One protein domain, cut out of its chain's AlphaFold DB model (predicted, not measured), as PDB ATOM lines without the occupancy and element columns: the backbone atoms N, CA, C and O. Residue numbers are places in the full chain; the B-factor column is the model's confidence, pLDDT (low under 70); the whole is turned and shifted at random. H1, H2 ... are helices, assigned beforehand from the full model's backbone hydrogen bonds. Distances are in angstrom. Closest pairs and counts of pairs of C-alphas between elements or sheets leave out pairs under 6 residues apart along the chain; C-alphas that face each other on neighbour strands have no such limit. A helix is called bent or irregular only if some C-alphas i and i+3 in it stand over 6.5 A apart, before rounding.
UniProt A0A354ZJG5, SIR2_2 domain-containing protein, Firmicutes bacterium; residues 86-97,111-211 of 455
ATOM      1  N   GLU A  86     245.854 246.010 223.894       93.00
ATOM      2  CA  GLU A  86     247.200 246.108 223.323       93.00
ATOM      3  C   GLU A  86     248.275 246.124 224.418       93.00
ATOM      4  O   GLU A  86     249.193 245.307 224.376       93.00
ATOM      5  N   GLU A  87     248.113 246.951 225.453       93.50
ATOM      6  CA  GLU A  87     249.055 247.022 226.583       93.50
ATOM      7  C   GLU A  87     249.147 245.686 227.335       93.50
ATOM      8  O   GLU A  87     250.242 245.198 227.621       93.50
ATOM      9  N   ILE A  88     248.015 245.019 227.599       94.31
ATOM     10  CA  ILE A  88     248.025 243.679 228.212       94.31
ATOM     11  C   ILE A  88     248.739 242.669 227.297       94.31
ATOM     12  O   ILE A  88     249.518 241.844 227.777       94.31
ATOM     13  N   THR A  89     248.523 242.749 225.979       94.56
ATOM     14  CA  THR A  89     249.217 241.894 225.000       94.56
ATOM     15  C   THR A  89     250.727 242.119 225.035       94.56
ATOM     16  O   THR A  89     251.489 241.151 225.031       94.56
ATOM     17  N   ASN A  90     251.175 243.371 225.127       91.75
ATOM     18  CA  ASN A  90     252.595 243.700 225.233       91.75
ATOM     19  C   ASN A  90     253.215 243.138 226.517       91.75
ATOM     20  O   ASN A  90     254.298 242.555 226.457       91.75
ATOM     21  N   ARG A  91     252.513 243.214 227.654       91.06
ATOM     22  CA  ARG A  91     252.961 242.627 228.932       91.06
ATOM     23  C   ARG A  91     253.057 241.099 228.882       91.06
ATOM     24  O   ARG A  91     254.011 240.529 229.408       91.06
ATOM     25  N   VAL A  92     252.105 240.428 228.224       90.94
ATOM     26  CA  VAL A  92     252.145 238.965 228.008       90.94
ATOM     27  C   VAL A  92     253.397 238.558 227.229       90.94
ATOM     28  O   VAL A  92     254.050 237.576 227.578       90.94
ATOM     29  N   ARG A  93     253.757 239.345 226.212       89.44
ATOM     30  CA  ARG A  93     254.902 239.102 225.320       89.44
ATOM     31  C   ARG A  93     256.223 239.706 225.824       89.44
ATOM     32  O   ARG A  93     257.175 239.789 225.056       89.44
ATOM     33  N   ASP A  94     256.272 240.151 227.083       73.94
ATOM     34  CA  ASP A  94     257.444 240.767 227.738       73.94
ATOM     35  C   ASP A  94     258.007 242.013 227.027       73.94
ATOM     36  O   ASP A  94     259.193 242.325 227.104       73.94
ATOM     37  N   LYS A  95     257.148 242.749 226.318       58.09
ATOM     38  CA  LYS A  95     257.506 244.012 225.654       58.09
ATOM     39  C   LYS A  95     257.374 245.225 226.580       58.09
ATOM     40  O   LYS A  95     257.839 246.305 226.230       58.09
ATOM     41  N   GLU A  96     256.781 245.037 227.759       49.16
ATOM     42  CA  GLU A  96     256.630 246.036 228.819       49.16
ATOM     43  C   GLU A  96     256.759 245.378 230.198       49.16
ATOM     44  O   GLU A  96     256.201 244.304 230.439       49.16
ATOM     45  N   ALA A  97     257.457 246.041 231.128       46.03
ATOM     46  CA  ALA A  97     257.481 245.627 232.527       46.03
ATOM     47  C   ALA A  97     256.090 245.802 233.160       46.03
ATOM     48  O   ALA A  97     255.352 246.732 232.833       46.03
ATOM     49  N   THR A 111     253.539 233.713 240.718       46.22
ATOM     50  CA  THR A 111     252.524 233.221 239.795       46.22
ATOM     51  C   THR A 111     252.371 231.709 240.010       46.22
ATOM     52  O   THR A 111     253.311 231.052 240.465       46.22
ATOM     53  N   PRO A 112     251.221 231.095 239.692       46.28
ATOM     54  CA  PRO A 112     251.147 229.639 239.585       46.28
ATOM     55  C   PRO A 112     252.271 229.074 238.692       46.28
ATOM     56  O   PRO A 112     252.842 228.040 239.025       46.28
ATOM     57  N   ALA A 113     252.692 229.824 237.662       40.19
ATOM     58  CA  ALA A 113     253.857 229.515 236.830       40.19
ATOM     59  C   ALA A 113     255.201 229.526 237.602       40.19
ATOM     60  O   ALA A 113     256.068 228.705 237.319       40.19
ATOM     61  N   ASP A 114     255.367 230.362 238.633       38.81
ATOM     62  CA  ASP A 114     256.552 230.374 239.514       38.81
ATOM     63  C   ASP A 114     256.586 229.183 240.494       38.81
ATOM     64  O   ASP A 114     257.590 228.958 241.172       38.81
ATOM     65  N   ARG A 115     255.505 228.392 240.582       47.88
ATOM     66  CA  ARG A 115     255.462 227.137 241.363       47.88
ATOM     67  C   ARG A 115     255.985 225.942 240.579       47.88
ATOM     68  O   ARG A 115     256.162 224.872 241.168       47.88
ATOM     69  N   HIS A 116     256.234 226.102 239.279       44.56
ATOM     70  CA  HIS A 116     256.777 225.042 238.448       44.56
ATOM     71  C   HIS A 116     258.298 224.924 238.658       44.56
ATOM     72  O   HIS A 116     259.034 225.872 238.392       44.56
ATOM     73  N   PRO A 117     258.816 223.761 239.112       40.69
ATOM     74  CA  PRO A 117     260.229 223.591 239.484       40.69
ATOM     75  C   PRO A 117     261.249 223.742 238.340       40.69
ATOM     76  O   PRO A 117     262.445 223.578 238.580       40.69
ATOM     77  N   ARG A 118     260.803 223.962 237.097       47.31
ATOM     78  CA  ARG A 118     261.627 223.981 235.878       47.31
ATOM     79  C   ARG A 118     261.069 225.041 234.911       47.31
ATOM     80  O   ARG A 118     259.976 224.862 234.398       47.31
ATOM     81  N   GLY A 119     261.769 226.162 234.728       51.38
ATOM     82  CA  GLY A 119     261.570 227.103 233.603       51.38
ATOM     83  C   GLY A 119     260.329 228.025 233.575       51.38
ATOM     84  O   GLY A 119     260.300 228.920 232.731       51.38
ATOM     85  N   GLY A 120     259.363 227.849 234.487       67.44
ATOM     86  CA  GLY A 120     258.111 228.611 234.698       67.44
ATOM     87  C   GLY A 120     257.716 229.685 233.668       67.44
ATOM     88  O   GLY A 120     256.998 229.413 232.710       67.44
ATOM     89  N   ALA A 121     258.133 230.939 233.880       72.69
ATOM     90  CA  ALA A 121     257.687 232.079 233.067       72.69
ATOM     91  C   ALA A 121     258.404 232.216 231.708       72.69
ATOM     92  O   ALA A 121     257.792 232.644 230.726       72.69
ATOM     93  N   ASP A 122     259.685 231.851 231.627       80.94
ATOM     94  CA  ASP A 122     260.468 231.986 230.392       80.94
ATOM     95  C   ASP A 122     260.039 230.942 229.359       80.94
ATOM     96  O   ASP A 122     259.822 231.274 228.192       80.94
ATOM     97  N   ARG A 123     259.826 229.696 229.800       84.75
ATOM     98  CA  ARG A 123     259.311 228.618 228.948       84.75
ATOM     99  C   ARG A 123     257.899 228.923 228.442       84.75
ATOM    100  O   ARG A 123     257.630 228.775 227.250       84.75
ATOM    101  N   ALA A 124     257.029 229.431 229.318       88.31
ATOM    102  CA  ALA A 124     255.695 229.897 228.948       88.31
ATOM    103  C   ALA A 124     255.744 230.934 227.809       88.31
ATOM    104  O   ALA A 124     255.040 230.797 226.807       88.31
ATOM    105  N   ARG A 125     256.621 231.942 227.912       89.75
ATOM    106  CA  ARG A 125     256.795 232.965 226.865       89.75
ATOM    107  C   ARG A 125     257.356 232.400 225.569       89.75
ATOM    108  O   ARG A 125     256.882 232.771 224.500       89.75
ATOM    109  N   GLN A 126     258.321 231.488 225.651       89.94
ATOM    110  CA  GLN A 126     258.876 230.829 224.469       89.94
ATOM    111  C   GLN A 126     257.797 230.075 223.686       89.94
ATOM    112  O   GLN A 126     257.742 230.208 222.464       89.94
ATOM    113  N   VAL A 127     256.903 229.344 224.364       93.00
ATOM    114  CA  VAL A 127     255.766 228.682 223.700       93.00
ATOM    115  C   VAL A 127     254.793 229.694 223.110       93.00
ATOM    116  O   VAL A 127     254.370 229.514 221.970       93.00
ATOM    117  N   ILE A 128     254.455 230.767 223.834       94.00
ATOM    118  CA  ILE A 128     253.561 231.821 223.326       94.00
ATOM    119  C   ILE A 128     254.104 232.406 222.018       94.00
ATOM    120  O   ILE A 128     253.372 232.475 221.031       94.00
ATOM    121  N   GLU A 129     255.385 232.780 221.983       92.88
ATOM    122  CA  GLU A 129     256.020 233.329 220.781       92.88
ATOM    123  C   GLU A 129     256.151 232.276 219.672       92.88
ATOM    124  O   GLU A 129     255.866 232.561 218.510       92.88
ATOM    125  N   ALA A 130     256.492 231.029 220.007       93.62
ATOM    126  CA  ALA A 130     256.573 229.956 219.022       93.62
ATOM    127  C   ALA A 130     255.218 229.672 218.358       93.62
ATOM    128  O   ALA A 130     255.170 229.478 217.142       93.62
ATOM    129  N   VAL A 131     254.127 229.681 219.131       94.62
ATOM    130  CA  VAL A 131     252.752 229.560 218.628       94.62
ATOM    131  C   VAL A 131     252.380 230.782 217.793       94.62
ATOM    132  O   VAL A 131     251.839 230.619 216.696       94.62
ATOM    133  N   ALA A 132     252.719 231.986 218.265       93.69
ATOM    134  CA  ALA A 132     252.466 233.230 217.548       93.69
ATOM    135  C   ALA A 132     253.093 233.209 216.143       93.69
ATOM    136  O   ALA A 132     252.397 233.420 215.150       93.69
ATOM    137  N   ASP A 133     254.378 232.859 216.063       91.94
ATOM    138  CA  ASP A 133     255.154 232.763 214.822       91.94
ATOM    139  C   ASP A 133     254.587 231.758 213.813       91.94
ATOM    140  O   ASP A 133     254.734 231.925 212.602       91.94
ATOM    141  N   VAL A 134     254.031 230.642 214.301       92.25
ATOM    142  CA  VAL A 134     253.548 229.563 213.430       92.25
ATOM    143  C   VAL A 134     252.158 229.875 212.884       92.25
ATOM    144  O   VAL A 134     251.872 229.526 211.736       92.25
ATOM    145  N   LEU A 135     251.298 230.500 213.692       92.38
ATOM    146  CA  LEU A 135     249.893 230.730 213.355       92.38
ATOM    147  C   LEU A 135     249.631 232.080 212.684       92.38
ATOM    148  O   LEU A 135     248.752 232.160 211.826       92.38
ATOM    149  N   TRP A 136     250.377 233.125 213.041       92.44
ATOM    150  CA  TRP A 136     250.172 234.468 212.509       92.44
ATOM    151  C   TRP A 136     251.409 234.935 211.744       92.44
ATOM    152  O   TRP A 136     252.475 235.160 212.305       92.44
ATOM    153  N   THR A 137     251.250 235.098 210.430       79.94
ATOM    154  CA  THR A 137     252.303 235.587 209.527       79.94
ATOM    155  C   THR A 137     251.889 236.898 208.862       79.94
ATOM    156  O   THR A 137     250.719 237.082 208.523       79.94
ATOM    157  N   GLY A 138     252.848 237.786 208.591       73.69
ATOM    158  CA  GLY A 138     252.597 239.061 207.907       73.69
ATOM    159  C   GLY A 138     252.126 240.164 208.861       73.69
ATOM    160  O   GLY A 138     252.651 240.290 209.959       73.69
ATOM    161  N   ASN A 139     251.148 240.976 208.443       68.19
ATOM    162  CA  ASN A 139     250.662 242.135 209.219       68.19
ATOM    163  C   ASN A 139     249.660 241.776 210.334       68.19
ATOM    164  O   ASN A 139     249.124 242.671 210.984       68.19
ATOM    165  N   GLN A 140     249.353 240.494 210.540       74.88
ATOM    166  CA  GLN A 140     248.434 240.075 211.595       74.88
ATOM    167  C   GLN A 140     249.184 239.988 212.925       74.88
ATOM    168  O   GLN A 140     250.119 239.201 213.052       74.88
ATOM    169  N   SER A 141     248.754 240.767 213.918       83.56
ATOM    170  CA  SER A 141     249.255 240.661 215.289       83.56
ATOM    171  C   SER A 141     248.141 240.133 216.195       83.56
ATOM    172  O   SER A 141     247.140 240.833 216.366       83.56
ATOM    173  N   PRO A 142     248.269 238.919 216.762       93.50
ATOM    174  CA  PRO A 142     247.297 238.412 217.723       93.50
ATOM    175  C   PRO A 142     247.348 239.223 219.018       93.50
ATOM    176  O   PRO A 142     248.422 239.650 219.452       93.50
ATOM    177  N   ASN A 143     246.190 239.410 219.649       94.31
ATOM    178  CA  ASN A 143     246.123 239.935 221.010       94.31
ATOM    179  C   ASN A 143     246.261 238.807 222.052       94.31
ATOM    180  O   ASN A 143     246.311 237.625 221.705       94.31
ATOM    181  N   TYR A 144     246.307 239.149 223.340       95.38
ATOM    182  CA  TYR A 144     246.447 238.150 224.404       95.38
ATOM    183  C   TYR A 144     245.303 237.124 224.446       95.38
ATOM    184  O   TYR A 144     245.537 235.987 224.849       95.38
ATOM    185  N   GLU A 145     244.082 237.477 224.022       95.12
ATOM    186  CA  GLU A 145     242.965 236.526 223.955       95.12
ATOM    187  C   GLU A 145     243.143 235.517 222.816       95.12
ATOM    188  O   GLU A 145     242.823 234.340 222.980       95.12
ATOM    189  N   ASP A 146     243.663 235.961 221.670       94.94
ATOM    190  CA  ASP A 146     244.021 235.096 220.545       94.94
ATOM    191  C   ASP A 146     245.155 234.140 220.919       94.94
ATOM    192  O   ASP A 146     245.061 232.937 220.664       94.94
ATOM    193  N   LEU A 147     246.198 234.668 221.567       96.12
ATOM    194  CA  LEU A 147     247.329 233.880 222.054       96.12
ATOM    195  C   LEU A 147     246.868 232.842 223.071       96.12
ATOM    196  O   LEU A 147     247.154 231.660 222.893       96.12
ATOM    197  N   TYR A 148     246.099 233.267 224.080       96.38
ATOM    198  CA  TYR A 148     245.536 232.371 225.083       96.38
ATOM    199  C   TYR A 148     244.687 231.280 224.437       96.38
ATOM    200  O   TYR A 148     244.852 230.111 224.762       96.38
ATOM    201  N   TYR A 149     243.799 231.641 223.507       95.62
ATOM    202  CA  TYR A 149     242.961 230.669 222.814       95.62
ATOM    203  C   TYR A 149     243.809 229.608 222.101       95.62
ATOM    204  O   TYR A 149     243.557 228.421 222.275       95.62
ATOM    205  N   ALA A 150     244.840 230.011 221.357       96.00
ATOM    206  CA  ALA A 150     245.692 229.068 220.638       96.00
ATOM    207  C   ALA A 150     246.484 228.135 221.570       96.00
ATOM    208  O   ALA A 150     246.496 226.927 221.337       96.00
ATOM    209  N   VAL A 151     247.117 228.663 222.626       96.12
ATOM    210  CA  VAL A 151     247.869 227.821 223.578       96.12
ATOM    211  C   VAL A 151     246.940 226.914 224.387       96.12
ATOM    212  O   VAL A 151     247.274 225.754 224.620       96.12
ATOM    213  N   ASN A 152     245.742 227.397 224.733       95.62
ATOM    214  CA  ASN A 152     244.733 226.615 225.440       95.62
ATOM    215  C   ASN A 152     244.248 225.443 224.580       95.62
ATOM    216  O   ASN A 152     244.211 224.326 225.066       95.62
ATOM    217  N   GLU A 153     243.932 225.653 223.299       95.69
ATOM    218  CA  GLU A 153     243.514 224.561 222.402       95.69
ATOM    219  C   GLU A 153     244.597 223.478 222.254       95.69
ATOM    220  O   GLU A 153     244.284 222.288 222.222       95.69
ATOM    221  N   ILE A 154     245.878 223.871 222.209       95.81
ATOM    222  CA  ILE A 154     247.002 222.921 222.215       95.81
ATOM    223  C   ILE A 154     247.008 222.117 223.520       95.81
ATOM    224  O   ILE A 154     247.092 220.890 223.479       95.81
ATOM    225  N   HIS A 155     246.899 222.791 224.667       95.25
ATOM    226  CA  HIS A 155     246.884 222.136 225.972       95.25
ATOM    227  C   HIS A 155     245.704 221.161 226.114       95.25
ATOM    228  O   HIS A 155     245.927 219.989 226.409       95.25
ATOM    229  N   GLU A 156     244.477 221.613 225.832       94.38
ATOM    230  CA  GLU A 156     243.231 220.833 225.932       94.38
ATOM    231  C   GLU A 156     243.257 219.560 225.080       94.38
ATOM    232  O   GLU A 156     242.771 218.505 225.503       94.38
ATOM    233  N   HIS A 157     243.857 219.641 223.893       95.38
ATOM    234  CA  HIS A 157     244.043 218.482 223.032       95.38
ATOM    235  C   HIS A 157     245.099 217.516 223.583       95.38
ATOM    236  O   HIS A 157     244.872 216.308 223.595       95.38
ATOM    237  N   LEU A 158     246.231 218.025 224.083       94.31
ATOM    238  CA  LEU A 158     247.302 217.193 224.647       94.31
ATOM    239  C   LEU A 158     246.888 216.477 225.942       94.31
ATOM    240  O   LEU A 158     247.375 215.379 226.203       94.31
ATOM    241  N   ILE A 159     245.974 217.051 226.734       93.88
ATOM    242  CA  ILE A 159     245.381 216.383 227.907       93.88
ATOM    243  C   ILE A 159     244.179 215.493 227.556       93.88
ATOM    244  O   ILE A 159     243.575 214.912 228.458       93.88
ATOM    245  N   THR A 160     243.820 215.361 226.272       90.62
ATOM    246  CA  THR A 160     242.668 214.575 225.777       90.62
ATOM    247  C   THR A 160     241.313 215.003 226.356       90.62
ATOM    248  O   THR A 160     240.384 214.203 226.457       90.62
ATOM    249  N   ASN A 161     241.189 216.270 226.761       86.38
ATOM    250  CA  ASN A 161     239.931 216.820 227.262       86.38
ATOM    251  C   ASN A 161     239.031 217.261 226.096       86.38
ATOM    252  O   ASN A 161     237.837 216.963 226.082       86.38
ATOM    253  N   TYR A 162     239.627 217.890 225.074       83.62
ATOM    254  CA  TYR A 162     238.968 218.214 223.806       83.62
ATOM    255  C   TYR A 162     239.854 217.844 222.618       83.62
ATOM    256  O   TYR A 162     240.781 218.565 222.250       83.62
ATOM    257  N   ASP A 163     239.546 216.717 221.980       86.50
ATOM    258  CA  ASP A 163     240.319 216.243 220.836       86.50
ATOM    259  C   ASP A 163     240.056 217.086 219.583       86.50
ATOM    260  O   ASP A 163     238.939 217.138 219.060       86.50
ATOM    261  N   ASN A 164     241.119 217.688 219.046       91.56
ATOM    262  CA  ASN A 164     241.087 218.399 217.775       91.56
ATOM    263  C   ASN A 164     242.205 217.882 216.853       91.56
ATOM    264  O   ASN A 164     243.307 218.432 216.850       91.56
ATOM    265  N   PRO A 165     241.930 216.860 216.015       93.12
ATOM    266  CA  PRO A 165     242.940 216.243 215.148       93.12
ATOM    267  C   PRO A 165     243.625 217.214 214.174       93.12
ATOM    268  O   PRO A 165     244.710 216.927 213.672       93.12
ATOM    269  N   CYS A 166     243.016 218.372 213.896       95.31
ATOM    270  CA  CYS A 166     243.613 219.406 213.052       95.31
ATOM    271  C   CYS A 166     244.807 220.114 213.717       95.31
ATOM    272  O   CYS A 166     245.544 220.812 213.021       95.31
ATOM    273  N   LEU A 167     245.007 219.950 215.029       95.38
ATOM    274  CA  LEU A 167     246.151 220.505 215.756       95.38
ATOM    275  C   LEU A 167     247.406 219.634 215.649       95.38
ATOM    276  O   LEU A 167     248.498 220.138 215.888       95.38
ATOM    277  N   GLU A 168     247.296 218.368 215.239       95.31
ATOM    278  CA  GLU A 168     248.448 217.458 215.170       95.31
ATOM    279  C   GLU A 168     249.598 217.974 214.279       95.31
ATOM    280  O   GLU A 168     250.748 217.947 214.723       95.31
ATOM    281  N   PRO A 169     249.357 218.542 213.077       95.62
ATOM    282  CA  PRO A 169     250.430 219.149 212.288       95.62
ATOM    283  C   PRO A 169     251.096 220.349 212.978       95.62
ATOM    284  O   PRO A 169     252.291 220.575 212.801       95.62
ATOM    285  N   LEU A 170     250.334 221.132 213.749       94.62
ATOM    286  CA  LEU A 170     250.867 222.258 214.520       94.62
ATOM    287  C   LEU A 170     251.734 221.752 215.677       94.62
ATOM    288  O   LEU A 170     252.858 222.219 215.836       94.62
ATOM    289  N   ILE A 171     251.239 220.771 216.433       95.88
ATOM    290  CA  ILE A 171     251.953 220.143 217.548       95.88
ATOM    291  C   ILE A 171     253.260 219.521 217.066       95.88
ATOM    292  O   ILE A 171     254.298 219.781 217.670       95.88
ATOM    293  N   ALA A 172     253.246 218.779 215.954       94.75
ATOM    294  CA  ALA A 172     254.460 218.213 215.367       94.75
ATOM    295  C   ALA A 172     255.501 219.303 215.054       94.75
ATOM    296  O   ALA A 172     256.652 219.197 215.466       94.75
ATOM    297  N   ARG A 173     255.085 220.408 214.418       94.75
ATOM    298  CA  ARG A 173     255.982 221.536 214.111       94.75
ATOM    299  C   ARG A 173     256.517 222.239 215.357       94.75
ATOM    300  O   ARG A 173     257.675 222.639 215.364       94.75
ATOM    301  N   LEU A 174     255.693 222.434 216.386       94.69
ATOM    302  CA  LEU A 174     256.127 223.052 217.646       94.69
ATOM    303  C   LEU A 174     257.119 222.155 218.383       94.69
ATOM    304  O   LEU A 174     258.119 222.639 218.898       94.69
ATOM    305  N   THR A 175     256.873 220.851 218.360       92.75
ATOM    306  CA  THR A 175     257.757 219.832 218.929       92.75
ATOM    307  C   THR A 175     259.125 219.804 218.239       92.75
ATOM    308  O   THR A 175     260.145 219.635 218.889       92.75
ATOM    309  N   GLU A 176     259.173 220.015 216.922       89.62
ATOM    310  CA  GLU A 176     260.435 220.126 216.175       89.62
ATOM    311  C   GLU A 176     261.163 221.465 216.402       89.62
ATOM    312  O   GLU A 176     262.383 221.537 216.257       89.62
ATOM    313  N   LYS A 177     260.424 222.544 216.704       84.19
ATOM    314  CA  LYS A 177     260.951 223.920 216.782       84.19
ATOM    315  C   LYS A 177     261.610 224.244 218.128       84.19
ATOM    316  O   LYS A 177     262.418 225.171 218.171       84.19
ATOM    317  N   GLY A 178     261.276 223.531 219.202       77.44
ATOM    318  CA  GLY A 178     261.773 223.830 220.545       77.44
ATOM    319  C   GLY A 178     261.935 222.591 221.415       77.44
ATOM    320  O   GLY A 178     261.207 221.617 221.258       77.44
ATOM    321  N   ASP A 179     262.897 222.663 222.331       82.75
ATOM    322  CA  ASP A 179     263.005 221.763 223.476       82.75
ATOM    323  C   ASP A 179     262.166 222.369 224.607       82.75
ATOM    324  O   ASP A 179     262.439 223.485 225.057       82.75
ATOM    325  N   TRP A 180     261.103 221.675 225.004       86.94
ATOM    326  CA  TRP A 180     260.124 222.168 225.977       86.94
ATOM    327  C   TRP A 180     260.381 221.611 227.384       86.94
ATOM    328  O   TRP A 180     259.457 221.546 228.197       86.94
ATOM    329  N   ASP A 181     261.626 221.219 227.670       78.25
ATOM    330  CA  ASP A 181     262.033 220.370 228.793       78.25
ATOM    331  C   ASP A 181     261.289 219.030 228.772       78.25
ATOM    332  O   ASP A 181     260.416 218.764 229.610       78.25
ATOM    333  N   ASP A 182     261.637 218.191 227.796       74.50
ATOM    334  CA  ASP A 182     261.053 216.865 227.598       74.50
ATOM    335  C   ASP A 182     260.954 216.079 228.918       74.50
ATOM    336  O   ASP A 182     261.948 215.791 229.597       74.50
ATOM    337  N   VAL A 183     259.731 215.692 229.285       68.44
ATOM    338  CA  VAL A 183     259.481 214.845 230.456       68.44
ATOM    339  C   VAL A 183     259.577 213.395 230.004       68.44
ATOM    340  O   VAL A 183     258.891 212.986 229.075       68.44
ATOM    341  N   ASP A 184     260.471 212.628 230.629       72.31
ATOM    342  CA  ASP A 184     260.743 211.223 230.288       72.31
ATOM    343  C   ASP A 184     261.154 210.986 228.816       72.31
ATOM    344  O   ASP A 184     261.051 209.872 228.301       72.31
ATOM    345  N   GLY A 185     261.672 212.023 228.145       78.00
ATOM    346  CA  GLY A 185     262.054 211.969 226.731       78.00
ATOM    347  C   GLY A 185     260.869 211.997 225.763       78.00
ATOM    348  O   GLY A 185     261.040 211.595 224.611       78.00
ATOM    349  N   ASP A 186     259.686 212.432 226.218       87.56
ATOM    350  CA  ASP A 186     258.528 212.709 225.369       87.56
ATOM    351  C   ASP A 186     258.358 214.228 225.155       87.56
ATOM    352  O   ASP A 186     257.892 214.949 226.048       87.56
ATOM    353  N   PRO A 187     258.680 214.728 223.951       88.75
ATOM    354  CA  PRO A 187     258.505 216.135 223.617       88.75
ATOM    355  C   PRO A 187     257.056 216.637 223.659       88.75
ATOM    356  O   PRO A 187     256.810 217.826 223.887       88.75
ATOM    357  N   ARG A 188     256.068 215.749 223.468       92.50
ATOM    358  CA  ARG A 188     254.646 216.121 223.571       92.50
ATOM    359  C   ARG A 188     254.265 216.412 225.015       92.50
ATOM    360  O   ARG A 188     253.493 217.336 225.266       92.50
ATOM    361  N   GLU A 189     254.825 215.658 225.959       91.31
ATOM    362  CA  GLU A 189     254.644 215.909 227.388       91.31
ATOM    363  C   GLU A 189     255.281 217.240 227.796       91.31
ATOM    364  O   GLU A 189     254.631 218.027 228.485       91.31
ATOM    365  N   GLY A 190     256.493 217.544 227.315       90.75
ATOM    366  CA  GLY A 190     257.130 218.852 227.521       90.75
ATOM    367  C   GLY A 190     256.250 220.007 227.025       90.75
ATOM    368  O   GLY A 190     255.919 220.920 227.788       90.75
ATOM    369  N   LEU A 191     255.769 219.916 225.777       93.81
ATOM    370  CA  LEU A 191     254.879 220.921 225.185       93.81
ATOM    371  C   LEU A 191     253.558 221.066 225.955       93.81
ATOM    372  O   LEU A 191     253.061 222.180 226.109       93.81
ATOM    373  N   LYS A 192     252.993 219.968 226.471       93.56
ATOM    374  CA  LYS A 192     251.763 219.984 227.278       93.56
ATOM    375  C   LYS A 192     251.918 220.839 228.534       93.56
ATOM    376  O   LYS A 192     251.037 221.656 228.817       93.56
ATOM    377  N   TYR A 193     253.015 220.662 229.276       89.44
ATOM    378  CA  TYR A 193     253.299 221.465 230.470       89.44
ATOM    379  C   TYR A 193     253.596 222.916 230.107       89.44
ATOM    380  O   TYR A 193     253.041 223.820 230.723       89.44
ATOM    381  N   ALA A 194     254.393 223.146 229.066       91.12
ATOM    382  CA  ALA A 194     254.734 224.491 228.631       91.12
ATOM    383  C   ALA A 194     253.503 225.280 228.122       91.12
ATOM    384  O   ALA A 194     253.374 226.475 228.386       91.12
ATOM    385  N   ALA A 195     252.546 224.613 227.464       94.25
ATOM    386  CA  ALA A 195     251.261 225.203 227.085       94.25
ATOM    387  C   ALA A 195     250.375 225.517 228.308       94.25
ATOM    388  O   ALA A 195     249.746 226.574 228.346       94.25
ATOM    389  N   SER A 196     250.370 224.648 229.327       91.19
ATOM    390  CA  SER A 196     249.691 224.919 230.608       91.19
ATOM    391  C   SER A 196     250.262 226.166 231.286       91.19
ATOM    392  O   SER A 196     249.520 227.061 231.683       91.19
ATOM    393  N   GLU A 197     251.590 226.263 231.366       88.62
ATOM    394  CA  GLU A 197     252.282 227.410 231.961       88.62
ATOM    395  C   GLU A 197     252.031 228.701 231.174       88.62
ATOM    396  O   GLU A 197     251.883 229.768 231.769       88.62
ATOM    397  N   ALA A 198     251.924 228.619 229.844       92.75
ATOM    398  CA  ALA A 198     251.522 229.739 229.000       92.75
ATOM    399  C   ALA A 198     250.105 230.237 229.328       92.75
ATOM    400  O   ALA A 198     249.901 231.447 229.462       92.75
ATOM    401  N   CYS A 199     249.135 229.333 229.502       92.62
ATOM    402  CA  CYS A 199     247.788 229.696 229.952       92.62
ATOM    403  C   CYS A 199     247.827 230.415 231.310       92.62
ATOM    404  O   CYS A 199     247.238 231.492 231.450       92.62
ATOM    405  N   ASP A 200     248.555 229.863 232.280       87.81
ATOM    406  CA  ASP A 200     248.659 230.417 233.634       87.81
ATOM    407  C   ASP A 200     249.364 231.774 233.660       87.81
ATOM    408  O   ASP A 200     248.925 232.692 234.365       87.81
ATOM    409  N   LEU A 201     250.418 231.940 232.856       89.12
ATOM    410  CA  LEU A 201     251.111 233.212 232.685       89.12
ATOM    411  C   LEU A 201     250.156 234.275 232.140       89.12
ATOM    412  O   LEU A 201     250.052 235.354 232.725       89.12
ATOM    413  N   ILE A 202     249.432 233.981 231.054       92.69
ATOM    414  CA  ILE A 202     248.511 234.951 230.448       92.69
ATOM    415  C   ILE A 202     247.411 235.336 231.443       92.69
ATOM    416  O   ILE A 202     247.196 236.529 231.667       92.69
ATOM    417  N   ARG A 203     246.760 234.363 232.098       91.00
ATOM    418  CA  ARG A 203     245.746 234.645 233.135       91.00
ATOM    419  C   ARG A 203     246.317 235.508 234.257       91.00
ATOM    420  O   ARG A 203     245.671 236.462 234.685       91.00
ATOM    421  N   SER A 204     247.537 235.219 234.706       86.25
ATOM    422  CA  SER A 204     248.206 235.977 235.768       86.25
ATOM    423  C   SER A 204     248.508 237.417 235.354       86.25
ATOM    424  O   SER A 204     248.265 238.340 236.133       86.25
ATOM    425  N   VAL A 205     248.997 237.632 234.128       90.06
ATOM    426  CA  VAL A 205     249.264 238.972 233.586       90.06
ATOM    427  C   VAL A 205     247.969 239.771 233.454       90.06
ATOM    428  O   VAL A 205     247.936 240.929 233.878       90.06
ATOM    429  N   VAL A 206     246.899 239.159 232.936       92.75
ATOM    430  CA  VAL A 206     245.567 239.777 232.825       92.75
ATOM    431  C   VAL A 206     245.046 240.156 234.211       92.75
ATOM    432  O   VAL A 206     244.747 241.323 234.456       92.75
ATOM    433  N   ALA A 207     245.013 239.202 235.144       90.06
ATOM    434  CA  ALA A 207     244.528 239.433 236.499       90.06
ATOM    435  C   ALA A 207     245.301 240.564 237.185       90.06
ATOM    436  O   ALA A 207     244.702 241.507 237.696       90.06
ATOM    437  N   ARG A 208     246.638 240.525 237.146       87.19
ATOM    438  CA  ARG A 208     247.487 241.534 237.792       87.19
ATOM    439  C   ARG A 208     247.319 242.920 237.171       87.19
ATOM    440  O   ARG A 208     247.290 243.903 237.912       87.19
ATOM    441  N   SER A 209     247.174 242.980 235.846       90.69
ATOM    442  CA  SER A 209     246.946 244.219 235.094       90.69
ATOM    443  C   SER A 209     245.606 244.875 235.425       90.69
ATOM    444  O   SER A 209     245.504 246.093 235.344       90.69
ATOM    445  N   LEU A 210     244.604 244.082 235.821       93.19
ATOM    446  CA  LEU A 210     243.237 244.539 236.087       93.19
ATOM    447  C   LEU A 210     242.867 244.575 237.583       93.19
ATOM    448  O   LEU A 210     241.778 245.006 237.936       93.19
ATOM    449  N   SER A 211     243.771 244.163 238.479       90.25
ATOM    450  CA  SER A 211     243.567 244.196 239.943       90.25
ATOM    451  C   SER A 211     243.889 245.556 240.587       90.25
ATOM    452  O   SER A 211     244.016 245.639 241.809       90.25
TER     453      SER A 211
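AT A GLANCE: This is residues 86 to 97 and 111 to 211 of the 455 residues of the protein "SIR2_2 domain-containing protein" of Firmicutes bacterium (UniProt A0A354ZJG5). Long helix H6 runs with H4 beside it and H3 crossing both; H5 lies across one end, H1 packs near the other, and tiny H2 packs on H6. The printed 113 residues hold six named helices, H1 to H6 in chain order, and no named strand: all helix, mostly crossed, compact, radius of gyration of the C-alphas 13.4 A, spans 37 by 35 by 24 A.

HOW THE PARTS SIT: Start at the hub H6, residues 187 to 210. H4, residues 144 to 158, touches it opposite ways at a shallow tilt of 32 degrees, only just short of steep; closest C-alphas, His 155 and Ala 195, 5.5 A. H3, residues 120 to 135, touches residues 191 to 201 of H6 alone, about perpendicular at 79 degrees; closest C-alphas, Ala 124 and Ala 198, 4.2 A. H5, residues 165 to 177, touches H6 with 171 to 175 alone; H1, residues 86 to 92, and H2, residues 112 to 115, touch H6 too. O i to N i+4 pairs are all within hydrogen-bond range in H1, H3, H4 and H6, 7 of 9 in H5; H2 is too short.

IN THESE COORDINATES: Find C-alpha 187 at (258.505, 216.135, 223.617); H6 runs 34.6 A to C-alpha 210 at (243.237, 244.539, 236.087). H5 is only just irregular: C-alphas 166 and 169 are 6.9 A apart.

THE WHOLE: Residues 98 to 110 are not printed; C-alphas 97 and 111 are 15.2 A apart across the cut. Of the links printed whole, none is long. Look for pLDDT under 70 at 95 to 97, 111 to 120, 139 and 183.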